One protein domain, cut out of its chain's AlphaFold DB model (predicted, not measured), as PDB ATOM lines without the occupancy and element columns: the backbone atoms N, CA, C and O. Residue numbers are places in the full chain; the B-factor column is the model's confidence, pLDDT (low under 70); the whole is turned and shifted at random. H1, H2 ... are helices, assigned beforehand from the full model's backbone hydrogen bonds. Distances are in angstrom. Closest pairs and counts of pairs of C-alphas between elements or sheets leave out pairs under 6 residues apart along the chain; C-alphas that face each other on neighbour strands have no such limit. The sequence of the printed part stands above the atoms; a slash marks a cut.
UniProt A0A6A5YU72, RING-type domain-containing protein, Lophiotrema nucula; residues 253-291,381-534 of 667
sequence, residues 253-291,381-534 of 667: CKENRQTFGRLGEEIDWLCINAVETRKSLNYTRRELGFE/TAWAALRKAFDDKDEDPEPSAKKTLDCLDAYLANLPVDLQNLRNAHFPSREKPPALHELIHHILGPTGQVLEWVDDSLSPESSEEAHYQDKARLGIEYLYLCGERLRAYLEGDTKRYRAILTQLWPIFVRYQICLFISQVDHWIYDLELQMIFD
ATOM      1  N   CYS A 253     310.625 -60.225  44.234       93.06
ATOM      2  CA  CYS A 253     311.162 -61.290  43.396       93.06
ATOM      3  C   CYS A 253     312.205 -60.726  42.410       93.06
ATOM      4  O   CYS A 253     311.875 -60.046  41.433       93.06
ATOM      5  N   LYS A 254     313.489 -60.971  42.704       91.31
ATOM      6  CA  LYS A 254     314.630 -60.486  41.904       91.31
ATOM      7  C   LYS A 254     315.033 -61.421  40.768       91.31
ATOM      8  O   LYS A 254     315.698 -60.975  39.844       91.31
ATOM      9  N   GLU A 255     314.680 -62.694  40.870       91.88
ATOM     10  CA  GLU A 255     315.081 -63.745  39.940       91.88
ATOM     11  C   GLU A 255     313.839 -64.514  39.514       91.88
ATOM     12  O   GLU A 255     313.011 -64.845  40.361       91.88
ATOM     13  N   ASN A 256     313.734 -64.814  38.221       90.19
ATOM     14  CA  ASN A 256     312.635 -65.592  37.654       90.19
ATOM     15  C   ASN A 256     311.242 -65.022  37.975       90.19
ATOM     16  O   ASN A 256     310.345 -65.723  38.439       90.19
ATOM     17  N   ARG A 257     311.061 -63.721  37.718       95.56
ATOM     18  CA  ARG A 257     309.785 -63.007  37.894       95.56
ATOM     19  C   ARG A 257     308.651 -63.677  37.127       95.56
ATOM     20  O   ARG A 257     307.527 -63.705  37.621       95.56
ATOM     21  N   GLN A 258     308.969 -64.264  35.977       95.62
ATOM     22  CA  GLN A 258     308.056 -65.021  35.129       95.62
ATOM     23  C   GLN A 258     307.317 -66.125  35.892       95.62
ATOM     24  O   GLN A 258     306.126 -66.330  35.667       95.62
ATOM     25  N   THR A 259     307.992 -66.807  36.821       92.19
ATOM     26  CA  THR A 259     307.424 -67.931  37.578       92.19
ATOM     27  C   THR A 259     306.825 -67.500  38.921       92.19
ATOM     28  O   THR A 259     306.602 -68.330  39.797       92.19
ATOM     29  N   PHE A 260     306.566 -66.203  39.127       93.75
ATOM     30  CA  PHE A 260     306.003 -65.703  40.380       93.75
ATOM     31  C   PHE A 260     304.489 -65.963  40.505       93.75
ATOM     32  O   PHE A 260     303.681 -65.560  39.663       93.75
ATOM     33  N   GLY A 261     304.089 -66.544  41.639       91.50
ATOM     34  CA  GLY A 261     302.690 -66.843  41.954       91.50
ATOM     35  C   GLY A 261     302.120 -67.985  41.109       91.50
ATOM     36  O   GLY A 261     302.825 -68.609  40.323       91.50
ATOM     37  N   ARG A 262     300.816 -68.250  41.245       90.88
ATOM     38  CA  ARG A 262     300.208 -69.437  40.622       90.88
ATOM     39  C   ARG A 262     300.151 -69.370  39.095       90.88
ATOM     40  O   ARG A 262     300.271 -70.390  38.433       90.88
ATOM     41  N   LEU A 263     299.994 -68.174  38.517       93.56
ATOM     42  CA  LEU A 263     300.127 -68.012  37.064       93.56
ATOM     43  C   LEU A 263     301.541 -68.379  36.595       93.56
ATOM     44  O   LEU A 263     301.693 -69.013  35.557       93.56
ATOM     45  N   GLY A 264     302.562 -67.991  37.360       93.69
ATOM     46  CA  GLY A 264     303.946 -68.333  37.067       93.69
ATOM     47  C   GLY A 264     304.216 -69.839  37.109       93.69
ATOM     48  O   GLY A 264     304.924 -70.345  36.245       93.69
ATOM     49  N   GLU A 265     303.594 -70.560  38.045       89.94
ATOM     50  CA  GLU A 265     303.639 -72.031  38.107       89.94
ATOM     51  C   GLU A 265     303.022 -72.681  36.857       89.94
ATOM     52  O   GLU A 265     303.578 -73.629  36.311       89.94
ATOM     53  N   GLU A 266     301.905 -72.152  36.350       92.50
ATOM     54  CA  GLU A 266     301.287 -72.645  35.108       92.50
ATOM     55  C   GLU A 266     302.150 -72.359  33.867       92.50
ATOM     56  O   GLU A 266     302.176 -73.167  32.934       92.50
ATOM     57  N   ILE A 267     302.879 -71.234  33.847       95.12
ATOM     58  CA  ILE A 267     303.867 -70.938  32.797       95.12
ATOM     59  C   ILE A 267     304.999 -71.961  32.855       95.12
ATOM     60  O   ILE A 267     305.306 -72.566  31.830       95.12
ATOM     61  N   ASP A 268     305.596 -72.167  34.029       91.81
ATOM     62  CA  ASP A 268     306.709 -73.100  34.224       91.81
ATOM     63  C   ASP A 268     306.318 -74.527  33.816       91.81
ATOM     64  O   ASP A 268     307.007 -75.179  33.029       91.81
ATOM     65  N   TRP A 269     305.122 -74.959  34.227       89.75
ATOM     66  CA  TRP A 269     304.569 -76.254  33.849       89.75
ATOM     67  C   TRP A 269     304.421 -76.405  32.326       89.75
ATOM     68  O   TRP A 269     304.824 -77.431  31.768       89.75
ATOM     69  N   LEU A 270     303.901 -75.391  31.619       94.81
ATOM     70  CA  LEU A 270     303.854 -75.404  30.151       94.81
ATOM     71  C   LEU A 270     305.263 -75.441  29.541       94.81
ATOM     72  O   LEU A 270     305.475 -76.185  28.585       94.81
ATOM     73  N   CYS A 271     306.217 -74.673  30.074       94.00
ATOM     74  CA  CYS A 271     307.590 -74.619  29.565       94.00
ATOM     75  C   CYS A 271     308.254 -76.001  29.614       94.00
ATOM     76  O   CYS A 271     308.774 -76.469  28.598       94.00
ATOM     77  N   ILE A 272     308.187 -76.672  30.768       88.94
ATOM     78  CA  ILE A 272     308.745 -78.016  30.972       88.94
ATOM     79  C   ILE A 272     308.114 -78.997  29.978       88.94
ATOM     80  O   ILE A 272     308.815 -79.655  29.204       88.94
ATOM     81  N   ASN A 273     306.781 -79.040  29.929       90.62
ATOM     82  CA  ASN A 273     306.064 -79.987  29.081       90.62
ATOM     83  C   ASN A 273     306.266 -79.722  27.583       90.62
ATOM     84  O   ASN A 273     306.370 -80.670  26.804       90.62
ATOM     85  N   ALA A 274     306.350 -78.460  27.157       95.06
ATOM     86  CA  ALA A 274     306.561 -78.107  25.756       95.06
ATOM     87  C   ALA A 274     307.933 -78.550  25.242       95.06
ATOM     88  O   ALA A 274     308.037 -79.038  24.116       95.06
ATOM     89  N   VAL A 275     308.981 -78.410  26.060       91.56
ATOM     90  CA  VAL A 275     310.343 -78.833  25.704       91.56
ATOM     91  C   VAL A 275     310.415 -80.346  25.538       91.56
ATOM     92  O   VAL A 275     310.915 -80.813  24.514       91.56
ATOM     93  N   GLU A 276     309.870 -81.108  26.484       89.50
ATOM     94  CA  GLU A 276     309.860 -82.572  26.383       89.50
ATOM     95  C   GLU A 276     308.971 -83.064  25.233       89.50
ATOM     96  O   GLU A 276     309.370 -83.936  24.456       89.50
ATOM     97  N   THR A 277     307.817 -82.425  25.024       94.38
ATOM     98  CA  THR A 277     306.944 -82.744  23.889       94.38
ATOM     99  C   THR A 277     307.632 -82.462  22.552       94.38
ATOM    100  O   THR A 277     307.543 -83.281  21.642       94.38
ATOM    101  N   ARG A 278     308.376 -81.352  22.412       94.69
ATOM    102  CA  ARG A 278     309.149 -81.052  21.192       94.69
ATOM    103  C   ARG A 278     310.192 -82.129  20.908       94.69
ATOM    104  O   ARG A 278     310.271 -82.585  19.768       94.69
ATOM    105  N   LYS A 279     310.976 -82.531  21.917       90.31
ATOM    106  CA  LYS A 279     311.982 -83.597  21.771       90.31
ATOM    107  C   LYS A 279     311.332 -84.895  21.301       90.31
ATOM    108  O   LYS A 279     311.787 -85.486  20.328       90.31
ATOM    109  N   SER A 280     310.229 -85.282  21.941       91.25
ATOM    110  CA  SER A 280     309.454 -86.468  21.579       91.25
ATOM    111  C   SER A 280     308.884 -86.392  20.160       91.25
ATOM    112  O   SER A 280     308.958 -87.372  19.429       91.25
ATOM    113  N   LEU A 281     308.387 -85.231  19.719       93.88
ATOM    114  CA  LEU A 281     307.915 -85.051  18.344       93.88
ATOM    115  C   LEU A 281     309.045 -85.201  17.324       93.88
ATOM    116  O   LEU A 281     308.860 -85.893  16.329       93.88
ATOM    117  N   ASN A 282     310.210 -84.597  17.566       90.94
ATOM    118  CA  ASN A 282     311.372 -84.756  16.684       90.94
ATOM    119  C   ASN A 282     311.831 -86.206  16.608       90.94
ATOM    120  O   ASN A 282     312.098 -86.709  15.520       90.94
ATOM    121  N   TYR A 283     311.859 -86.876  17.757       88.56
ATOM    122  CA  TYR A 283     312.139 -88.297  17.835       88.56
ATOM    123  C   TYR A 283     311.156 -89.105  16.980       88.56
ATOM    124  O   TYR A 283     311.546 -89.835  16.082       88.56
ATOM    125  N   THR A 284     309.858 -88.907  17.195       91.44
ATOM    126  CA  THR A 284     308.807 -89.612  16.463       91.44
ATOM    127  C   THR A 284     308.846 -89.356  14.958       91.44
ATOM    128  O   THR A 284     308.558 -90.268  14.191       91.44
ATOM    129  N   ARG A 285     309.217 -88.151  14.512       92.75
ATOM    130  CA  ARG A 285     309.392 -87.879  13.077       92.75
ATOM    131  C   ARG A 285     310.500 -88.731  12.465       92.75
ATOM    132  O   ARG A 285     310.304 -89.264  11.377       92.75
ATOM    133  N   ARG A 286     311.618 -88.879  13.180       89.19
ATOM    134  CA  ARG A 286     312.743 -89.717  12.755       89.19
ATOM    135  C   ARG A 286     312.325 -91.179  12.605       89.19
ATOM    136  O   ARG A 286     312.588 -91.761  11.561       89.19
ATOM    137  N   GLU A 287     311.605 -91.725  13.585       88.31
ATOM    138  CA  GLU A 287     311.110 -93.115  13.539       88.31
ATOM    139  C   GLU A 287     310.100 -93.358  12.412       88.31
ATOM    140  O   GLU A 287     310.037 -94.436  11.828       88.31
ATOM    141  N   LEU A 288     309.331 -92.333  12.042       90.25
ATOM    142  CA  LEU A 288     308.435 -92.385  10.884       90.25
ATOM    143  C   LEU A 288     309.168 -92.228   9.542       90.25
ATOM    144  O   LEU A 288     308.525 -92.209   8.492       90.25
ATOM    145  N   GLY A 289     310.498 -92.100   9.556       90.06
ATOM    146  CA  GLY A 289     311.315 -91.906   8.362       90.06
ATOM    147  C   GLY A 289     311.103 -90.547   7.693       90.06
ATOM    148  O   GLY A 289     311.404 -90.403   6.509       90.06
ATOM    149  N   PHE A 290     310.565 -89.554   8.411       89.00
ATOM    150  CA  PHE A 290     310.491 -88.195   7.886       89.00
ATOM    151  C   PHE A 290     311.886 -87.570   7.884       89.00
ATOM    152  O   PHE A 290     312.623 -87.655   8.867       89.00
ATOM    153  N   GLU A 291     312.243 -86.943   6.763       77.00
ATOM    154  CA  GLU A 291     313.540 -86.292   6.594       77.00
ATOM    155  C   GLU A 291     313.710 -85.125   7.573       77.00
ATOM    156  O   GLU A 291     312.757 -84.407   7.897       77.00
ATOM    157  N   THR A 381     311.983 -71.621  13.506       91.75
ATOM    158  CA  THR A 381     311.945 -70.193  13.854       91.75
ATOM    159  C   THR A 381     310.872 -69.908  14.912       91.75
ATOM    160  O   THR A 381     311.116 -69.172  15.869       91.75
ATOM    161  N   ALA A 382     309.688 -70.511  14.770       95.56
ATOM    162  CA  ALA A 382     308.598 -70.384  15.731       95.56
ATOM    163  C   ALA A 382     308.930 -71.065  17.069       95.56
ATOM    164  O   ALA A 382     308.649 -70.502  18.127       95.56
ATOM    165  N   TRP A 383     309.594 -72.223  17.039       95.62
ATOM    166  CA  TRP A 383     310.098 -72.900  18.231       95.62
ATOM    167  C   TRP A 383     311.159 -72.066  18.948       95.62
ATOM    168  O   TRP A 383     311.083 -71.904  20.159       95.62
ATOM    169  N   ALA A 384     312.108 -71.467  18.225       92.81
ATOM    170  CA  ALA A 384     313.112 -70.581  18.809       92.81
ATOM    171  C   ALA A 384     312.473 -69.350  19.473       92.81
ATOM    172  O   ALA A 384     312.902 -68.930  20.548       92.81
ATOM    173  N   ALA A 385     311.420 -68.786  18.870       96.19
ATOM    174  CA  ALA A 385     310.649 -67.700  19.473       96.19
ATOM    175  C   ALA A 385     309.918 -68.152  20.749       96.19
ATOM    176  O   ALA A 385     309.989 -67.460  21.766       96.19
ATOM    177  N   LEU A 386     309.281 -69.327  20.719       97.38
ATOM    178  CA  LEU A 386     308.632 -69.930  21.883       97.38
ATOM    179  C   LEU A 386     309.637 -70.220  23.002       97.38
ATOM    180  O   LEU A 386     309.418 -69.832  24.144       97.38
ATOM    181  N   ARG A 387     310.790 -70.804  22.670       95.75
ATOM    182  CA  ARG A 387     311.866 -71.071  23.623       95.75
ATOM    183  C   ARG A 387     312.400 -69.786  24.244       95.75
ATOM    184  O   ARG A 387     312.591 -69.721  25.451       95.75
ATOM    185  N   LYS A 388     312.566 -68.734  23.441       95.06
ATOM    186  CA  LYS A 388     312.936 -67.410  23.945       95.06
ATOM    187  C   LYS A 388     311.885 -66.837  24.900       95.06
ATOM    188  O   LYS A 388     312.261 -66.120  25.815       95.06
ATOM    189  N   ALA A 389     310.597 -67.116  24.692       96.81
ATOM    190  CA  ALA A 389     309.554 -66.734  25.641       96.81
ATOM    191  C   ALA A 389     309.664 -67.529  26.956       96.81
ATOM    192  O   ALA A 389     309.507 -66.940  28.020       96.81
ATOM    193  N   PHE A 390     310.011 -68.820  26.901       95.00
ATOM    194  CA  PHE A 390     310.270 -69.637  28.097       95.00
ATOM    195  C   PHE A 390     311.484 -69.165  28.902       95.00
ATOM    196  O   PHE A 390     311.486 -69.255  30.120       95.00
ATOM    197  N   ASP A 391     312.520 -68.668  28.228       92.69
ATOM    198  CA  ASP A 391     313.761 -68.237  28.877       92.69
ATOM    199  C   ASP A 391     313.718 -66.756  29.338       92.69
ATOM    200  O   ASP A 391     314.714 -66.240  29.852       92.69
ATOM    201  N   ASP A 392     312.580 -66.062  29.186       93.38
ATOM    202  CA  ASP A 392     312.393 -64.645  29.541       93.38
ATOM    203  C   ASP A 392     312.071 -64.437  31.032       93.38
ATOM    204  O   ASP A 392     311.006 -63.960  31.428       93.38
ATOM    205  N   LYS A 393     313.030 -64.820  31.875       90.81
ATOM    206  CA  LYS A 393     312.900 -64.873  33.340       90.81
ATOM    207  C   LYS A 393     312.630 -63.523  34.007       90.81
ATOM    208  O   LYS A 393     312.194 -63.493  35.159       90.81
ATOM    209  N   ASP A 394     312.923 -62.421  33.323       95.06
ATOM    210  CA  ASP A 394     312.781 -61.062  33.856       95.06
ATOM    211  C   ASP A 394     311.388 -60.465  33.591       95.06
ATOM    212  O   ASP A 394     311.017 -59.468  34.215       95.06
ATOM    213  N   GLU A 395     310.607 -61.065  32.690       95.94
ATOM    214  CA  GLU A 395     309.260 -60.609  32.355       95.94
ATOM    215  C   GLU A 395     308.276 -60.946  33.489       95.94
ATOM    216  O   GLU A 395     308.355 -61.994  34.133       95.94
ATOM    217  N   ASP A 396     307.314 -60.058  33.741       96.75
ATOM    218  CA  ASP A 396     306.248 -60.340  34.701       96.75
ATOM    219  C   ASP A 396     305.346 -61.496  34.198       96.75
ATOM    220  O   ASP A 396     305.210 -61.698  32.983       96.75
ATOM    221  N   PRO A 397     304.657 -62.235  35.092       96.44
ATOM    222  CA  PRO A 397     303.886 -63.418  34.702       96.44
ATOM    223  C   PRO A 397     302.804 -63.164  33.637       96.44
ATOM    224  O   PRO A 397     302.660 -63.951  32.705       96.44
ATOM    225  N   GLU A 398     302.038 -62.066  33.719       96.81
ATOM    226  CA  GLU A 398     300.941 -61.811  32.766       96.81
ATOM    227  C   GLU A 398     301.422 -61.508  31.332       96.81
ATOM    228  O   GLU A 398     300.906 -62.138  30.401       96.81
ATOM    229  N   PRO A 399     302.367 -60.569  31.095       97.56
ATOM    230  CA  PRO A 399     302.941 -60.383  29.762       97.56
ATOM    231  C   PRO A 399     303.641 -61.638  29.242       97.56
ATOM    232  O   PRO A 399     303.460 -61.988  28.073       97.56
ATOM    233  N   SER A 400     304.371 -62.345  30.111       97.44
ATOM    234  CA  SER A 400     305.036 -63.592  29.753       97.44
ATOM    235  C   SER A 400     304.041 -64.653  29.278       97.44
ATOM    236  O   SER A 400     304.214 -65.207  28.198       97.44
ATOM    237  N   ALA A 401     302.966 -64.912  30.033       97.50
ATOM    238  CA  ALA A 401     301.949 -65.892  29.650       97.50
ATOM    239  C   ALA A 401     301.361 -65.587  28.264       97.50
ATOM    240  O   ALA A 401     301.246 -66.486  27.436       97.50
ATOM    241  N   LYS A 402     301.042 -64.316  27.978       98.19
ATOM    242  CA  LYS A 402     300.533 -63.894  26.660       98.19
ATOM    243  C   LYS A 402     301.545 -64.158  25.552       98.19
ATOM    244  O   LYS A 402     301.208 -64.799  24.565       98.19
ATOM    245  N   LYS A 403     302.789 -63.718  25.744       98.12
ATOM    246  CA  LYS A 403     303.880 -63.920  24.785       98.12
ATOM    247  C   LYS A 403     304.126 -65.404  24.515       98.12
ATOM    248  O   LYS A 403     304.292 -65.791  23.362       98.12
ATOM    249  N   THR A 404     304.119 -66.226  25.561       97.88
ATOM    250  CA  THR A 404     304.248 -67.681  25.465       97.88
ATOM    251  C   THR A 404     303.100 -68.294  24.666       97.88
ATOM    252  O   THR A 404     303.359 -69.089  23.767       97.88
ATOM    253  N   LEU A 405     301.850 -67.900  24.932       98.44
ATOM    254  CA  LEU A 405     300.680 -68.376  24.186       98.44
ATOM    255  C   LEU A 405     300.727 -67.962  22.709       98.44
ATOM    256  O   LEU A 405     300.512 -68.805  21.846       98.44
ATOM    257  N   ASP A 406     301.081 -66.711  22.412       98.38
ATOM    258  CA  ASP A 406     301.210 -66.219  21.035       98.38
ATOM    259  C   ASP A 406     302.305 -66.984  20.267       98.38
ATOM    260  O   ASP A 406     302.115 -67.387  19.116       98.38
ATOM    261  N   CYS A 407     303.455 -67.227  20.908       98.19
ATOM    262  CA  CYS A 407     304.538 -68.010  20.309       98.19
ATOM    263  C   CYS A 407     304.157 -69.488  20.152       98.19
ATOM    264  O   CYS A 407     304.556 -70.118  19.171       98.19
ATOM    265  N   LEU A 408     303.379 -70.043  21.086       98.06
ATOM    266  CA  LEU A 408     302.886 -71.413  21.010       98.06
ATOM    267  C   LEU A 408     301.900 -71.581  19.853       98.06
ATOM    268  O   LEU A 408     302.044 -72.516  19.067       98.06
ATOM    269  N   ASP A 409     300.945 -70.663  19.709       98.06
ATOM    270  CA  ASP A 409     299.994 -70.658  18.600       98.06
ATOM    271  C   ASP A 409     300.741 -70.564  17.258       98.06
ATOM    272  O   ASP A 409     300.447 -71.316  16.324       98.06
ATOM    273  N   ALA A 410     301.770 -69.709  17.175       97.69
ATOM    274  CA  ALA A 410     302.632 -69.612  16.000       97.69
ATOM    275  C   ALA A 410     303.399 -70.918  15.727       97.69
ATOM    276  O   ALA A 410     303.466 -71.349  14.577       97.69
ATOM    277  N   TYR A 411     303.951 -71.574  16.751       97.69
ATOM    278  CA  TYR A 411     304.634 -72.862  16.603       97.69
ATOM    279  C   TYR A 411     303.681 -73.959  16.108       97.69
ATOM    280  O   TYR A 411     303.967 -74.608  15.102       97.69
ATOM    281  N   LEU A 412     302.508 -74.103  16.730       96.69
ATOM    282  CA  LEU A 412     301.492 -75.085  16.337       96.69
ATOM    283  C   LEU A 412     300.928 -74.826  14.928       96.69
ATOM    284  O   LEU A 412     300.572 -75.769  14.219       96.69
ATOM    285  N   ALA A 413     300.844 -73.565  14.499       96.62
ATOM    286  CA  ALA A 413     300.428 -73.197  13.145       96.62
ATOM    287  C   ALA A 413     301.499 -73.488  12.084       96.62
ATOM    288  O   ALA A 413     301.161 -73.697  10.922       96.62
ATOM    289  N   ASN A 414     302.775 -73.514  12.474       95.81
ATOM    290  CA  ASN A 414     303.896 -73.707  11.558       95.81
ATOM    291  C   ASN A 414     304.517 -75.101  11.625       95.81
ATOM    292  O   ASN A 414     305.531 -75.284  10.962       95.81
ATOM    293  N   LEU A 415     303.943 -76.060  12.376       95.88
ATOM    294  CA  LEU A 415     304.451 -77.440  12.446       95.88
ATOM    295  C   LEU A 415     304.764 -77.998  11.044       95.88
ATOM    296  O   LEU A 415     304.060 -77.650  10.089       95.88
ATOM    297  N   PRO A 416     305.766 -78.887  10.927       93.94
ATOM    298  CA  PRO A 416     306.043 -79.622   9.698       93.94
ATOM    299  C   PRO A 416     304.788 -80.241   9.072       93.94
ATOM    300  O   PRO A 416     303.852 -80.617   9.783       93.94
ATOM    301  N   VAL A 417     304.755 -80.341   7.738       93.44
ATOM    302  CA  VAL A 417     303.562 -80.777   6.985       93.44
ATOM    303  C   VAL A 417     303.099 -82.168   7.418       93.44
ATOM    304  O   VAL A 417     301.901 -82.394   7.570       93.44
ATOM    305  N   ASP A 418     304.032 -83.079   7.676       94.19
ATOM    306  CA  ASP A 418     303.772 -84.407   8.223       94.19
ATOM    307  C   ASP A 418     303.041 -84.340   9.574       94.19
ATOM    308  O   ASP A 418     301.971 -84.932   9.731       94.19
ATOM    309  N   LEU A 419     303.522 -83.524  10.515       94.56
ATOM    310  CA  LEU A 419     302.859 -83.321  11.806       94.56
ATOM    311  C   LEU A 419     301.506 -82.604  11.677       94.56
ATOM    312  O   LEU A 419     300.572 -82.931  12.411       94.56
ATOM    313  N   GLN A 420     301.355 -81.663  10.739       95.00
ATOM    314  CA  GLN A 420     300.055 -81.038  10.450       95.00
ATOM    315  C   GLN A 420     299.055 -82.058   9.906       95.00
ATOM    316  O   GLN A 420     297.885 -82.044  10.289       95.00
ATOM    317  N   ASN A 421     299.501 -82.969   9.042       94.12
ATOM    318  CA  ASN A 421     298.658 -84.041   8.530       94.12
ATOM    319  C   ASN A 421     298.203 -84.961   9.668       94.12
ATOM    320  O   ASN A 421     297.016 -85.268   9.744       94.12
ATOM    321  N   LEU A 422     299.096 -85.321  10.597       92.50
ATOM    322  CA  LEU A 422     298.743 -86.117  11.780       92.50
ATOM    323  C   LEU A 422     297.774 -85.390  12.717       92.50
ATOM    324  O   LEU A 422     296.849 -86.007  13.242       92.50
ATOM    325  N   ARG A 423     297.946 -84.076  12.892       92.31
ATOM    326  CA  ARG A 423     297.020 -83.233  13.659       92.31
ATOM    327  C   ARG A 423     295.619 -83.214  13.040       92.31
ATOM    328  O   ARG A 423     294.629 -83.258  13.764       92.31
ATOM    329  N   ASN A 424     295.538 -83.136  11.712       89.69
ATOM    330  CA  ASN A 424     294.277 -83.028  10.973       89.69
ATOM    331  C   ASN A 424     293.630 -84.385  10.663       89.69
ATOM    332  O   ASN A 424     292.464 -84.437  10.270       89.69
ATOM    333  N   ALA A 425     294.370 -85.484  10.808       87.19
ATOM    334  CA  ALA A 425     293.875 -86.815  10.519       87.19
ATOM    335  C   ALA A 425     292.755 -87.204  11.496       87.19
ATOM    336  O   ALA A 425     292.948 -87.339  12.706       87.19
ATOM    337  N   HIS A 426     291.562 -87.441  10.948       74.00
ATOM    338  CA  HIS A 426     290.492 -88.117  11.668       74.00
ATOM    339  C   HIS A 426     290.819 -89.603  11.762       74.00
ATOM    340  O   HIS A 426     290.495 -90.382  10.867       74.00
ATOM    341  N   PHE A 427     291.451 -90.006  12.858       59.97
ATOM    342  CA  PHE A 427     291.565 -91.423  13.157       59.97
ATOM    343  C   PHE A 427     290.182 -91.956  13.525       59.97
ATOM    344  O   PHE A 427     289.467 -91.305  14.300       59.97
ATOM    345  N   PRO A 428     289.777 -93.121  12.985       59.25
ATOM    346  CA  PRO A 428     288.599 -93.794  13.494       59.25
ATOM    347  C   PRO A 428     288.789 -93.903  15.001       59.25
ATOM    348  O   PRO A 428     289.867 -94.289  15.456       59.25
ATOM    349  N   SER A 429     287.777 -93.489  15.771       52.66
ATOM    350  CA  SER A 429     287.764 -93.723  17.210       52.66
ATOM    351  C   SER A 429     288.121 -95.189  17.392       52.66
ATOM    352  O   SER A 429     287.297 -96.043  17.057       52.66
ATOM    353  N   ARG A 430     289.341 -95.485  17.869       55.34
ATOM    354  CA  ARG A 430     289.674 -96.831  18.339       55.34
ATOM    355  C   ARG A 430     288.508 -97.255  19.235       55.34
ATOM    356  O   ARG A 430     287.903 -96.405  19.910       55.34
ATOM    357  N   GLU A 431     288.140 -98.535  19.174       57.59
ATOM    358  CA  GLU A 431     287.222 -99.121  20.152       57.59
ATOM    359  C   GLU A 431     287.592 -98.590  21.535       57.59
ATOM    360  O   GLU A 431     288.784 -98.396  21.788       57.59
ATOM    361  N   LYS A 432     286.575 -98.233  22.339       60.59
ATOM    362  CA  LYS A 432     286.727 -97.466  23.588       60.59
ATOM    363  C   LYS A 432     288.080 -97.787  24.229       60.59
ATOM    364  O   LYS A 432     288.259 -98.944  24.611       60.59
ATOM    365  N   PRO A 433     289.019 -96.819  24.282       61.28
ATOM    366  CA  PRO A 433     290.350 -97.101  24.789       61.28
ATOM    367  C   PRO A 433     290.222 -97.750  26.172       61.28
ATOM    368  O   PRO A 433     289.263 -97.411  26.887       61.28
ATOM    369  N   PRO A 434     291.141 -98.665  26.537       71.25
ATOM    370  CA  PRO A 434     291.151 -99.271  27.860       71.25
ATOM    371  C   PRO A 434     291.003 -98.193  28.924       71.25
ATOM    372  O   PRO A 434     291.408 -97.036  28.723       71.25
ATOM    373  N   ALA A 435     290.377 -98.541  30.043       78.62
ATOM    374  CA  ALA A 435     290.178 -97.546  31.076       78.62
ATOM    375  C   ALA A 435     291.559 -97.043  31.535       78.62
ATOM    376  O   ALA A 435     292.487 -97.826  31.696       78.62
ATOM    377  N   LEU A 436     291.725 -95.728  31.719       77.38
ATOM    378  CA  LEU A 436     293.054 -95.121  31.931       77.38
ATOM    379  C   LEU A 436     293.843 -95.766  33.080       77.38
ATOM    380  O   LEU A 436     295.062 -95.871  33.012       77.38
ATOM    381  N   HIS A 437     293.140 -96.225  34.111       74.19
ATOM    382  CA  HIS A 437     293.733 -96.928  35.242       74.19
ATOM    383  C   HIS A 437     294.297 -98.309  34.874       74.19
ATOM    384  O   HIS A 437     295.300 -98.708  35.449       74.19
ATOM    385  N   GLU A 438     293.696 -99.026  33.920       79.38
ATOM    386  CA  GLU A 438     294.218-100.306  33.422       79.38
ATOM    387  C   GLU A 438     295.559-100.078  32.730       79.38
ATOM    388  O   GLU A 438     296.523-100.790  32.987       79.38
ATOM    389  N   LEU A 439     295.655 -99.022  31.919       78.75
ATOM    390  CA  LEU A 439     296.897 -98.677  31.238       78.75
ATOM    391  C   LEU A 439     298.012 -98.286  32.216       78.75
ATOM    392  O   LEU A 439     299.158 -98.694  32.049       78.75
ATOM    393  N   ILE A 440     297.675 -97.528  33.261       80.75
ATOM    394  CA  ILE A 440     298.624 -97.205  34.329       80.75
ATOM    395  C   ILE A 440     299.055 -98.478  35.069       80.75
ATOM    396  O   ILE A 440     300.239 -98.660  35.336       80.75
ATOM    397  N   HIS A 441     298.120 -99.386  35.356       80.75
ATOM    398  CA  HIS A 441     298.428-100.658  36.002       80.75
ATOM    399  C   HIS A 441     299.355-101.532  35.146       80.75
ATOM    400  O   HIS A 441     300.211-102.218  35.696       80.75
ATOM    401  N   HIS A 442     299.228-101.499  33.816       82.75
ATOM    402  CA  HIS A 442     300.172-102.181  32.929       82.75
ATOM    403  C   HIS A 442     301.591-101.622  33.073       82.75
ATOM    404  O   HIS A 442     302.524-102.403  33.227       82.75
ATOM    405  N   ILE A 443     301.753-100.296  33.119       83.00
ATOM    406  CA  ILE A 443     303.067 -99.660  33.308       83.00
ATOM    407  C   ILE A 443     303.642 -99.951  34.693       83.00
ATOM    408  O   ILE A 443     304.832-100.208  34.813       83.00
ATOM    409  N   LEU A 444     302.824 -99.917  35.743       86.38
ATOM    410  CA  LEU A 444     303.275-100.096  37.130       86.38
ATOM    411  C   LEU A 444     303.286-101.565  37.586       86.38
ATOM    412  O   LEU A 444     303.533-101.848  38.761       86.38
ATOM    413  N   GLY A 445     303.001-102.496  36.671       87.69
ATOM    414  CA  GLY A 445     302.979-103.928  36.931       87.69
ATOM    415  C   GLY A 445     304.375-104.544  37.100       87.69
ATOM    416  O   GLY A 445     305.399-103.864  36.993       87.69
ATOM    417  N   PRO A 446     304.446-105.861  37.362       87.75
ATOM    418  CA  PRO A 446     305.708-106.593  37.364       87.75
ATOM    419  C   PRO A 446     306.445-106.439  36.028       87.75
ATOM    420  O   PRO A 446     305.838-106.589  34.971       87.75
ATOM    421  N   THR A 447     307.760-106.221  36.075       85.06
ATOM    422  CA  THR A 447     308.609-105.952  34.901       85.06
ATOM    423  C   THR A 447     308.403-106.943  33.749       85.06
ATOM    424  O   THR A 447     308.245-106.524  32.609       85.06
ATOM    425  N   GLY A 448     308.306-108.248  34.029       84.44
ATOM    426  CA  GLY A 448     308.061-109.252  32.983       84.44
ATOM    427  C   GLY A 448     306.721-109.078  32.254       84.44
ATOM    428  O   GLY A 448     306.666-109.208  31.038       84.44
ATOM    429  N   GLN A 449     305.657-108.698  32.973       88.38
ATOM    430  CA  GLN A 449     304.338-108.452  32.371       88.38
ATOM    431  C   GLN A 449     304.325-107.171  31.537       88.38
ATOM    432  O   GLN A 449     303.604-107.077  30.548       88.38
ATOM    433  N   VAL A 450     305.118-106.181  31.941       86.56
ATOM    434  CA  VAL A 450     305.261-104.923  31.207       86.56
ATOM    435  C   VAL A 450     305.899-105.180  29.845       86.56
ATOM    436  O   VAL A 450     305.415-104.656  28.849       86.56
ATOM    437  N   LEU A 451     306.932-106.026  29.786       85.94
ATOM    438  CA  LEU A 451     307.587-106.397  28.529       85.94
ATOM    439  C   LEU A 451     306.659-107.154  27.582       85.94
ATOM    440  O   LEU A 451     306.586-106.811  26.407       85.94
ATOM    441  N   GLU A 452     305.912-108.133  28.096       86.69
ATOM    442  CA  GLU A 452     304.894-108.845  27.310       86.69
ATOM    443  C   GLU A 452     303.850-107.877  26.744       86.69
ATOM    444  O   GLU A 452     303.521-107.926  25.563       86.69
ATOM    445  N   TRP A 453     303.375-106.942  27.568       86.69
ATOM    446  CA  TRP A 453     302.393-105.952  27.147       86.69
ATOM    447  C   TRP A 453     302.940-104.952  26.115       86.69
ATOM    448  O   TRP A 453     302.204-104.546  25.213       86.69
ATOM    449  N   VAL A 454     304.209-104.548  26.227       85.62
ATOM    450  CA  VAL A 454     304.874-103.692  25.232       85.62
ATOM    451  C   VAL A 454     304.996-104.425  23.894       85.62
ATOM    452  O   VAL A 454     304.612-103.855  22.876       85.62
ATOM    453  N   ASP A 455     305.437-105.689  23.892       84.44
ATOM    454  CA  ASP A 455     305.531-106.510  22.670       84.44
ATOM    455  C   ASP A 455     304.152-106.704  22.017       84.44
ATOM    456  O   ASP A 455     303.990-106.487  20.814       84.44
ATOM    457  N   ASP A 456     303.118-106.992  22.815       84.56
ATOM    458  CA  ASP A 456     301.734-107.088  22.337       84.56
ATOM    459  C   ASP A 456     301.235-105.755  21.744       84.56
ATOM    460  O   ASP A 456     300.543-105.733  20.720       84.56
ATOM    461  N   SER A 457     301.613-104.627  22.354       82.06
ATOM    462  CA  SER A 457     301.241-103.278  21.898       82.06
ATOM    463  C   SER A 457     301.933-102.864  20.597       82.06
ATOM    464  O   SER A 457     301.444-101.965  19.909       82.06
ATOM    465  N   LEU A 458     303.047-103.517  20.262       80.75
ATOM    466  CA  LEU A 458     303.829-103.328  19.039       80.75
ATOM    467  C   LEU A 458     303.675-104.509  18.066       80.75
ATOM    468  O   LEU A 458     304.457-104.658  17.119       80.75
ATOM    469  N   SER A 459     302.679-105.377  18.285       77.62
ATOM    470  CA  SER A 459     302.479-106.556  17.444       77.62
ATOM    471  C   SER A 459     302.269-106.160  15.973       77.62
ATOM    472  O   SER A 459     301.720-105.096  15.702       77.62
ATOM    473  N   PRO A 460     302.617-107.014  14.992       66.44
ATOM    474  CA  PRO A 460     302.535-106.682  13.563       66.44
ATOM    475  C   PRO A 460     301.150-106.236  13.063       66.44
ATOM    476  O   PRO A 460     301.051-105.641  11.990       66.44
ATOM    477  N   GLU A 461     300.082-106.556  13.798       70.44
ATOM    478  CA  GLU A 461     298.713-106.133  13.477       70.44
ATOM    479  C   GLU A 461     298.489-104.637  13.751       70.44
ATOM    480  O   GLU A 461     297.699-103.985  13.064       70.44
ATOM    481  N   SER A 462     299.226-104.069  14.705       68.06
ATOM    482  CA  SER A 462     299.420-102.633  14.881       68.06
ATOM    483  C   SER A 462     300.742-102.247  14.227       68.06
ATOM    484  O   SER A 462     301.799-102.526  14.780       68.06
ATOM    485  N   SER A 463     300.723-101.617  13.049       79.19
ATOM    486  CA  SER A 463     301.988-101.152  12.469       79.19
ATOM    487  C   SER A 463     302.716-100.259  13.480       79.19
ATOM    488  O   SER A 463     302.111 -99.380  14.089       79.19
ATOM    489  N   GLU A 464     304.011-100.494  13.666       85.62
ATOM    490  CA  GLU A 464     304.922 -99.649  14.449       85.62
ATOM    491  C   GLU A 464     304.751 -98.161  14.080       85.62
ATOM    492  O   GLU A 464     304.630 -97.282  14.933       85.62
ATOM    493  N   GLU A 465     304.559 -97.902  12.785       89.38
ATOM    494  CA  GLU A 465     304.173 -96.604  12.239       89.38
ATOM    495  C   GLU A 465     302.918 -96.017  12.918       89.38
ATOM    496  O   GLU A 465     302.910 -94.851  13.301       89.38
ATOM    497  N   ALA A 466     301.858 -96.805  13.133       89.12
ATOM    498  CA  ALA A 466     300.633 -96.336  13.781       89.12
ATOM    499  C   ALA A 466     300.845 -95.959  15.256       89.12
ATOM    500  O   ALA A 466     300.182 -95.041  15.748       89.12
ATOM    501  N   HIS A 467     301.758 -96.634  15.966       90.25
ATOM    502  CA  HIS A 467     302.142 -96.255  17.332       90.25
ATOM    503  C   HIS A 467     302.799 -94.874  17.348       90.25
ATOM    504  O   HIS A 467     302.359 -93.979  18.073       90.25
ATOM    505  N   TYR A 468     303.793 -94.669  16.485       91.94
ATOM    506  CA  TYR A 468     304.481 -93.389  16.354       91.94
ATOM    507  C   TYR A 468     303.546 -92.269  15.873       91.94
ATOM    508  O   TYR A 468     303.576 -91.163  16.415       91.94
ATOM    509  N   GLN A 469     302.625 -92.551  14.953       92.31
ATOM    510  CA  GLN A 469     301.589 -91.598  14.551       92.31
ATOM    511  C   GLN A 469     300.667 -91.206  15.721       92.31
ATOM    512  O   GLN A 469     300.400 -90.014  15.905       92.31
ATOM    513  N   ASP A 470     300.204 -92.164  16.544       90.81
ATOM    514  CA  ASP A 470     299.369 -91.850  17.719       90.81
ATOM    515  C   ASP A 470     300.163 -91.049  18.756       90.81
ATOM    516  O   ASP A 470     299.651 -90.064  19.289       90.81
ATOM    517  N   LYS A 471     301.436 -91.398  18.979       93.75
ATOM    518  CA  LYS A 471     302.353 -90.659  19.856       93.75
ATOM    519  C   LYS A 471     302.515 -89.203  19.420       93.75
ATOM    520  O   LYS A 471     302.343 -88.307  20.248       93.75
ATOM    521  N   ALA A 472     302.802 -88.945  18.142       95.12
ATOM    522  CA  ALA A 472     302.936 -87.583  17.621       95.12
ATOM    523  C   ALA A 472     301.634 -86.792  17.767       95.12
ATOM    524  O   ALA A 472     301.633 -85.664  18.261       95.12
ATOM    525  N   ARG A 473     300.506 -87.400  17.394       94.75
ATOM    526  CA  ARG A 473     299.185 -86.779  17.506       94.75
ATOM    527  C   ARG A 473     298.848 -86.421  18.954       94.75
ATOM    528  O   ARG A 473     298.425 -85.299  19.223       94.75
ATOM    529  N   LEU A 474     299.040 -87.360  19.883       94.81
ATOM    530  CA  LEU A 474     298.815 -87.148  21.313       94.81
ATOM    531  C   LEU A 474     299.740 -86.065  21.872       94.81
ATOM    532  O   LEU A 474     299.268 -85.242  22.643       94.81
ATOM    533  N   GLY A 475     301.005 -86.011  21.447       96.06
ATOM    534  CA  GLY A 475     301.932 -84.947  21.835       96.06
ATOM    535  C   GLY A 475     301.478 -83.562  21.361       96.06
ATOM    536  O   GLY A 475     301.468 -82.613  22.142       96.06
ATOM    537  N   ILE A 476     301.033 -83.436  20.106       96.81
ATOM    538  CA  ILE A 476     300.506 -82.169  19.568       96.81
ATOM    539  C   ILE A 476     299.257 -81.726  20.342       96.81
ATOM    540  O   ILE A 476     299.164 -80.565  20.744       96.81
ATOM    541  N   GLU A 477     298.316 -82.644  20.573       96.06
ATOM    542  CA  GLU A 477     297.083 -82.365  21.317       96.06
ATOM    543  C   GLU A 477     297.372 -82.016  22.781       96.06
ATOM    544  O   GLU A 477     296.797 -81.073  23.320       96.06
ATOM    545  N   TYR A 478     298.302 -82.738  23.413       96.06
ATOM    546  CA  TYR A 478     298.760 -82.458  24.768       96.06
ATOM    547  C   TYR A 478     299.282 -81.026  24.865       96.06
ATOM    548  O   TYR A 478     298.784 -80.244  25.671       96.06
ATOM    549  N   LEU A 479     300.204 -80.644  23.979       96.94
ATOM    550  CA  LEU A 479     300.780 -79.305  23.956       96.94
ATOM    551  C   LEU A 479     299.727 -78.212  23.705       96.94
ATOM    552  O   LEU A 479     299.751 -77.168  24.360       96.94
ATOM    553  N   TYR A 480     298.777 -78.461  22.801       97.44
ATOM    554  CA  TYR A 480     297.648 -77.562  22.563       97.44
ATOM    555  C   TYR A 480     296.791 -77.370  23.825       97.44
ATOM    556  O   TYR A 480     296.536 -76.233  24.230       97.44
ATOM    557  N   LEU A 481     296.395 -78.461  24.489       96.50
ATOM    558  CA  LEU A 481     295.586 -78.410  25.708       96.50
ATOM    559  C   LEU A 481     296.342 -77.775  26.886       96.50
ATOM    560  O   LEU A 481     295.722 -77.081  27.691       96.50
ATOM    561  N   CYS A 482     297.665 -77.935  26.974       96.25
ATOM    562  CA  CYS A 482     298.505 -77.208  27.932       96.25
ATOM    563  C   CYS A 482     298.450 -75.688  27.691       96.25
ATOM    564  O   CYS A 482     298.319 -74.913  28.640       96.25
ATOM    565  N   GLY A 483     298.488 -75.251  26.428       97.88
ATOM    566  CA  GLY A 483     298.299 -73.846  26.060       97.88
ATOM    567  C   GLY A 483     296.903 -73.330  26.413       97.88
ATOM    568  O   GLY A 483     296.757 -72.281  27.038       97.88
ATOM    569  N   GLU A 484     295.859 -74.094  26.088       97.62
ATOM    570  CA  GLU A 484     294.481 -73.764  26.461       97.62
ATOM    571  C   GLU A 484     294.305 -73.660  27.982       97.62
ATOM    572  O   GLU A 484     293.619 -72.753  28.463       97.62
ATOM    573  N   ARG A 485     294.947 -74.555  28.746       95.00
ATOM    574  CA  ARG A 485     294.955 -74.540  30.216       95.00
ATOM    575  C   ARG A 485     295.543 -73.229  30.735       95.00
ATOM    576  O   ARG A 485     294.875 -72.548  31.513       95.00
ATOM    577  N   LEU A 486     296.730 -72.841  30.257       96.38
ATOM    578  CA  LEU A 486     297.369 -71.574  30.627       96.38
ATOM    579  C   LEU A 486     296.509 -70.366  30.224       96.38
ATOM    580  O   LEU A 486     296.374 -69.422  30.999       96.38
ATOM    581  N   ARG A 487     295.877 -70.400  29.046       97.69
ATOM    582  CA  ARG A 487     294.975 -69.341  28.566       97.69
ATOM    583  C   ARG A 487     293.764 -69.169  29.486       97.69
ATOM    584  O   ARG A 487     293.496 -68.056  29.933       97.69
ATOM    585  N   ALA A 488     293.087 -70.261  29.842       95.25
ATOM    586  CA  ALA A 488     291.976 -70.228  30.790       95.25
ATOM    587  C   ALA A 488     292.418 -69.733  32.182       95.25
ATOM    588  O   ALA A 488     291.692 -68.972  32.823       95.25
ATOM    589  N   TYR A 489     293.622 -70.113  32.627       94.56
ATOM    590  CA  TYR A 489     294.193 -69.660  33.898       94.56
ATOM    591  C   TYR A 489     294.524 -68.161  33.902       94.56
ATOM    592  O   TYR A 489     294.253 -67.437  34.865       94.56
ATOM    593  N   LEU A 490     295.095 -67.668  32.803       95.94
ATOM    594  CA  LEU A 490     295.397 -66.257  32.597       95.94
ATOM    595  C   LEU A 490     294.116 -65.411  32.639       95.94
ATOM    596  O   LEU A 490     294.111 -64.358  33.277       95.94
ATOM    597  N   GLU A 491     293.046 -65.895  32.008       95.88
ATOM    598  CA  GLU A 491     291.731 -65.245  31.925       95.88
ATOM    599  C   GLU A 491     290.898 -65.354  33.214       95.88
ATOM    600  O   GLU A 491     289.924 -64.617  33.371       95.88
ATOM    601  N   GLY A 492     291.254 -66.254  34.139       94.12
ATOM    602  CA  GLY A 492     290.432 -66.563  35.313       94.12
ATOM    603  C   GLY A 492     289.155 -67.346  34.981       94.12
ATOM    604  O   GLY A 492     288.202 -67.333  35.763       94.12
ATOM    605  N   ASP A 493     289.093 -68.011  33.822       94.62
ATOM    606  CA  ASP A 493     287.927 -68.792  33.402       94.62
ATOM    607  C   ASP A 493     287.969 -70.199  34.009       94.62
ATOM    608  O   ASP A 493     288.372 -71.183  33.382       94.62
ATOM    609  N   THR A 494     287.496 -70.309  35.251       91.50
ATOM    610  CA  THR A 494     287.417 -71.580  35.984       91.50
ATOM    611  C   THR A 494     286.591 -72.641  35.251       91.50
ATOM    612  O   THR A 494     286.878 -73.834  35.358       91.50
ATOM    613  N   LYS A 495     285.553 -72.250  34.499       93.00
ATOM    614  CA  LYS A 495     284.700 -73.216  33.792       93.00
ATOM    615  C   LYS A 495     285.462 -73.833  32.621       93.00
ATOM    616  O   LYS A 495     285.460 -75.058  32.484       93.00
ATOM    617  N   ARG A 496     286.108 -73.001  31.802       94.25
ATOM    618  CA  ARG A 496     286.947 -73.445  30.683       94.25
ATOM    619  C   ARG A 496     288.139 -74.250  31.188       94.25
ATOM    620  O   ARG A 496     288.372 -75.339  30.676       94.25
ATOM    621  N   TYR A 497     288.809 -73.784  32.241       92.19
ATOM    622  CA  TYR A 497     289.935 -74.482  32.862       92.19
ATOM    623  C   TYR A 497     289.579 -75.926  33.250       92.19
ATOM    624  O   TYR A 497     290.255 -76.867  32.839       92.19
ATOM    625  N   ARG A 498     288.452 -76.137  33.942       90.00
ATOM    626  CA  ARG A 498     287.977 -77.484  34.317       90.00
ATOM    627  C   ARG A 498     287.631 -78.357  33.113       90.00
ATOM    628  O   ARG A 498     287.932 -79.552  33.101       90.00
ATOM    629  N   ALA A 499     287.003 -77.772  32.093       91.31
ATOM    630  CA  ALA A 499     286.689 -78.487  30.859       91.31
ATOM    631  C   ALA A 499     287.959 -78.928  30.112       91.31
ATOM    632  O   ALA A 499     287.980 -80.017  29.541       91.31
ATOM    633  N   ILE A 500     289.017 -78.113  30.143       93.12
ATOM    634  CA  ILE A 500     290.322 -78.456  29.573       93.12
ATOM    635  C   ILE A 500     290.986 -79.554  30.394       93.12
ATOM    636  O   ILE A 500     291.392 -80.550  29.815       93.12
ATOM    637  N   LEU A 501     291.034 -79.442  31.725       89.88
ATOM    638  CA  LEU A 501     291.624 -80.480  32.579       89.88
ATOM    639  C   LEU A 501     290.962 -81.854  32.380       89.88
ATOM    640  O   LEU A 501     291.650 -82.873  32.330       89.88
ATOM    641  N   THR A 502     289.637 -81.876  32.196       88.31
ATOM    642  CA  THR A 502     288.875 -83.104  31.901       88.31
ATOM    643  C   THR A 502     289.342 -83.780  30.605       88.31
ATOM    644  O   THR A 502     289.323 -85.005  30.506       88.31
ATOM    645  N   GLN A 503     289.767 -82.995  29.611       91.56
ATOM    646  CA  GLN A 503     290.291 -83.489  28.332       91.56
ATOM    647  C   GLN A 503     291.792 -83.792  28.401       91.56
ATOM    648  O   GLN A 503     292.253 -84.776  27.825       91.56
ATOM    649  N   LEU A 504     292.544 -82.972  29.134       91.38
ATOM    650  CA  LEU A 504     293.994 -83.044  29.244       91.38
ATOM    651  C   LEU A 504     294.443 -84.327  29.940       91.38
ATOM    652  O   LEU A 504     295.398 -84.941  29.484       91.38
ATOM    653  N   TRP A 505     293.755 -84.763  30.999       89.88
ATOM    654  CA  TRP A 505     294.154 -85.955  31.754       89.88
ATOM    655  C   TRP A 505     294.197 -87.242  30.901       89.88
ATOM    656  O   TRP A 505     295.250 -87.881  30.851       89.88
ATOM    657  N   PRO A 506     293.131 -87.625  30.164       89.06
ATOM    658  CA  PRO A 506     293.190 -88.777  29.265       89.06
ATOM    659  C   PRO A 506     294.276 -88.677  28.192       89.06
ATOM    660  O   PRO A 506     294.880 -89.690  27.838       89.06
ATOM    661  N   ILE A 507     294.514 -87.473  27.662       92.19
ATOM    662  CA  ILE A 507     295.546 -87.234  26.648       92.19
ATOM    663  C   ILE A 507     296.939 -87.396  27.255       92.19
ATOM    664  O   ILE A 507     297.754 -88.109  26.678       92.19
ATOM    665  N   PHE A 508     297.180 -86.816  28.432       92.25
ATOM    666  CA  PHE A 508     298.424 -86.956  29.182       92.25
ATOM    667  C   PHE A 508     298.755 -88.426  29.432       92.25
ATOM    668  O   PHE A 508     299.814 -88.879  29.016       92.25
ATOM    669  N   VAL A 509     297.836 -89.191  30.033       89.88
ATOM    670  CA  VAL A 509     298.074 -90.609  30.358       89.88
ATOM    671  C   VAL A 509     298.428 -91.398  29.102       89.88
ATOM    672  O   VAL A 509     299.458 -92.067  29.065       89.88
ATOM    673  N   ARG A 510     297.618 -91.281  28.043       90.06
ATOM    674  CA  ARG A 510     297.870 -91.977  26.773       90.06
ATOM    675  C   ARG A 510     299.195 -91.569  26.142       90.06
ATOM    676  O   ARG A 510     299.897 -92.420  25.610       90.06
ATOM    677  N   TYR A 511     299.535 -90.287  26.203       92.50
ATOM    678  CA  TYR A 511     300.797 -89.794  25.677       92.50
ATOM    679  C   TYR A 511     301.995 -90.364  26.447       92.50
ATOM    680  O   TYR A 511     302.936 -90.845  25.820       92.50
ATOM    681  N   GLN A 512     301.928 -90.388  27.783       89.12
ATOM    682  CA  GLN A 512     302.966 -90.990  28.626       89.12
ATOM    683  C   GLN A 512     303.114 -92.491  28.375       89.12
ATOM    684  O   GLN A 512     304.225 -92.997  28.313       89.12
ATOM    685  N   ILE A 513     302.015 -93.201  28.131       89.12
ATOM    686  CA  ILE A 513     302.066 -94.607  27.721       89.12
ATOM    687  C   ILE A 513     302.801 -94.781  26.393       89.12
ATOM    688  O   ILE A 513     303.663 -95.646  26.274       89.12
ATOM    689  N   CYS A 514     302.495 -93.948  25.397       90.50
ATOM    690  CA  CYS A 514     303.196 -94.020  24.122       90.50
ATOM    691  C   CYS A 514     304.695 -93.715  24.268       90.50
ATOM    692  O   CYS A 514     305.517 -94.336  23.596       90.50
ATOM    693  N   LEU A 515     305.050 -92.771  25.144       90.19
ATOM    694  CA  LEU A 515     306.438 -92.485  25.503       90.19
ATOM    695  C   LEU A 515     307.106 -93.697  26.165       90.19
ATOM    696  O   LEU A 515     308.201 -94.060  25.744       90.19
ATOM    697  N   PHE A 516     306.428 -94.343  27.117       89.94
ATOM    698  CA  PHE A 516     306.926 -95.507  27.849       89.94
ATOM    699  C   PHE A 516     307.223 -96.668  26.901       89.94
ATOM    700  O   PHE A 516     308.336 -97.184  26.888       89.94
ATOM    701  N   ILE A 517     306.242 -97.027  26.067       89.31
ATOM    702  CA  ILE A 517     306.361 -98.107  25.080       89.31
ATOM    703  C   ILE A 517     307.550 -97.840  24.158       89.31
ATOM    704  O   ILE A 517     308.395 -98.711  24.010       89.31
ATOM    705  N   SER A 518     307.666 -96.627  23.601       89.44
ATOM    706  CA  SER A 518     308.814 -96.283  22.754       89.44
ATOM    707  C   SER A 518     310.145 -96.391  23.498       89.44
ATOM    708  O   SER A 518     311.119 -96.854  22.929       89.44
ATOM    709  N   GLN A 519     310.226 -95.936  24.750       87.38
ATOM    710  CA  GLN A 519     311.474 -96.034  25.509       87.38
ATOM    711  C   GLN A 519     311.888 -97.495  25.698       87.38
ATOM    712  O   GLN A 519     313.058 -97.811  25.513       87.38
ATOM    713  N   VAL A 520     310.942 -98.367  26.055       87.00
ATOM    714  CA  VAL A 520     311.200 -99.800  26.248       87.00
ATOM    715  C   VAL A 520     311.575-100.474  24.932       87.00
ATOM    716  O   VAL A 520     312.501-101.271  24.915       87.00
ATOM    717  N   ASP A 521     310.913-100.118  23.835       85.81
ATOM    718  CA  ASP A 521     311.220-100.634  22.500       85.81
ATOM    719  C   ASP A 521     312.665-100.323  22.079       85.81
ATOM    720  O   ASP A 521     313.415-101.225  21.713       85.81
ATOM    721  N   HIS A 522     313.123 -99.077  22.252       84.38
ATOM    722  CA  HIS A 522     314.523 -98.742  21.956       84.38
ATOM    723  C   HIS A 522     315.506 -99.424  22.895       84.38
ATOM    724  O   HIS A 522     316.610 -99.750  22.484       84.38
ATOM    725  N   TRP A 523     315.133 -99.622  24.159       85.81
ATOM    726  CA  TRP A 523     315.970-100.368  25.091       85.81
ATOM    727  C   TRP A 523     316.162-101.818  24.634       85.81
ATOM    728  O   TRP A 523     317.291-102.304  24.652       85.81
ATOM    729  N   ILE A 524     315.092-102.483  24.180       83.94
ATOM    730  CA  ILE A 524     315.174-103.832  23.598       83.94
ATOM    731  C   ILE A 524     316.109-103.810  22.385       83.94
ATOM    732  O   ILE A 524     317.019-104.628  22.304       83.94
ATOM    733  N   TYR A 525     315.936-102.838  21.489       84.12
ATOM    734  CA  TYR A 525     316.783-102.686  20.308       84.12
ATOM    735  C   TYR A 525     318.268-102.457  20.649       84.12
ATOM    736  O   TYR A 525     319.145-103.110  20.083       84.12
ATOM    737  N   ASP A 526     318.565-101.569  21.602       81.44
ATOM    738  CA  ASP A 526     319.932-101.278  22.048       81.44
ATOM    739  C   ASP A 526     320.593-102.521  22.674       81.44
ATOM    740  O   ASP A 526     321.773-102.783  22.427       81.44
ATOM    741  N   LEU A 527     319.841-103.306  23.457       80.00
ATOM    742  CA  LEU A 527     320.314-104.577  24.012       80.00
ATOM    743  C   LEU A 527     320.623-105.601  22.917       80.00
ATOM    744  O   LEU A 527     321.667-106.251  22.960       80.00
ATOM    745  N   GLU A 528     319.733-105.742  21.936       82.88
ATOM    746  CA  GLU A 528     319.932-106.655  20.808       82.88
ATOM    747  C   GLU A 528     321.192-106.292  20.015       82.88
ATOM    748  O   GLU A 528     321.979-107.175  19.670       82.88
ATOM    749  N   LEU A 529     321.430-104.998  19.779       80.62
ATOM    750  CA  LEU A 529     322.654-104.532  19.134       80.62
ATOM    751  C   LEU A 529     323.898-104.899  19.944       80.62
ATOM    752  O   LEU A 529     324.837-105.453  19.378       80.62
ATOM    753  N   GLN A 530     323.910-104.634  21.253       78.50
ATOM    754  CA  GLN A 530     325.047-104.972  22.117       78.50
ATOM    755  C   GLN A 530     325.385-106.466  22.072       78.50
ATOM    756  O   GLN A 530     326.550-106.823  21.918       78.50
ATOM    757  N   MET A 531     324.369-107.335  22.116       80.62
ATOM    758  CA  MET A 531     324.569-108.783  22.033       80.62
ATOM    759  C   MET A 531     325.225-109.216  20.716       80.62
ATOM    760  O   MET A 531     326.090-110.089  20.730       80.62
ATOM    761  N   ILE A 532     324.852-108.597  19.591       81.69
ATOM    762  CA  ILE A 532     325.465-108.882  18.283       81.69
ATOM    763  C   ILE A 532     326.959-108.522  18.300       81.69
ATOM    764  O   ILE A 532     327.784-109.310  17.844       81.69
ATOM    765  N   PHE A 533     327.327-107.371  18.871       79.44
ATOM    766  CA  PHE A 533     328.729-106.942  18.938       79.44
ATOM    767  C   PHE A 533     329.585-107.793  19.888       79.44
ATOM    768  O   PHE A 533     330.769-108.009  19.617       79.44
ATOM    769  N   ASP A 534     329.004-108.304  20.975       78.38
ATOM    770  CA  ASP A 534     329.713-109.167  21.924       78.38
ATOM    771  C   ASP A 534     329.996-110.571  21.352       78.38
ATOM    772  O   ASP A 534     331.030-111.171  21.665       78.38
TER     773      ASP A 534
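AT A GLANCE: This is residues 253 to 291 and 381 to 534 of the 667 residues of the protein "RING-type domain-containing protein" of Lophiotrema nucula (UniProt A0A6A5YU72). The core is a pair of long helices side by side, H1 and H7, running opposite ways, with the helical hairpin of H2 and H3 packed along part of their length; H1, H2, H3 and H7 make an up-and-down bundle of four, each running against the one before it. The longest helix, H8, folds back along H7 and runs on past it, short H5 and H6 pack on its residues 506 to 521, H4 packs on H7, and residues 525 to 534 of H8 stick out. The printed part has 193 residues with eight named helices, H1 to H8 in order, and no named strand: all helix. It is compact, with a radius of gyration of the C-alphas of 18.6 A, and spans 54 by 38 by 33 A.

IN THESE COORDINATES: Find C-alpha 261 at (302.690, -66.843, 41.954); from there H1, residues 261 to 287, runs 39.6 A. After the cut, look for H2 at residues 381 to 390 and H3 at 397 to 413, 23.9 A long. H4 is residues 417 to 424, H5 436 to 443 and H6 447 to 457. H7, residues 464 to 491, starts at C-alpha 464 (304.922, -99.649, 14.449) and runs 40.8 A. H8, residues 494 to 534, covers 58.3 A and ends at C-alpha 534 (329.713, -109.167, 21.924).

HOW THE PARTS SIT: Begin at the hub, H7, which touches H1, H3, H4 and H8. H1 and H7 run opposite ways at a shallow tilt of 18 degrees, their closest C-alphas, Leu 281 and Ala 472, 5.6 A apart. H3 touches H7 with closest C-alphas Leu 405 and Gly 483 at 6.3 A, and H2 with Ala 382 and Tyr 411 at 4.8 A. H4 touches residues 469 to 477 of H7 alone, closest at C-alphas Arg 423 and Arg 473, 5.7 A. H7 and H8 form a helical hairpin, closest at C-alphas Ala 488 and Tyr 497, 5.2 A. H8 has a kink of 31 degrees near residue 505. Beyond it, residues 506 to 516 alone touch H5, closest at C-alphas Leu 436 and Pro 506, 6.9 A. Residues 517 to 521 alone touch H6, about perpendicular at 79 degrees, closest at C-alphas Val 454 and Ile 517, 5.8 A. H2 and H7 are apart. Every O i to N i+4 pair is within hydrogen-bond range in H1 to H7; in H8 35 of 37 are.

THE WHOLE: The two farthest C-alphas, Gly 492 and Asp 534, are 59.5 A apart. Residues 292 to 380 are not printed; C-alphas 291 and 381 stand 17.7 A apart across that cut. The link from H4 to H5, 11 residues, is long. Look there for low confidence: pLDDT is under 70 at residues 427 to 433, and also at 460 and 462.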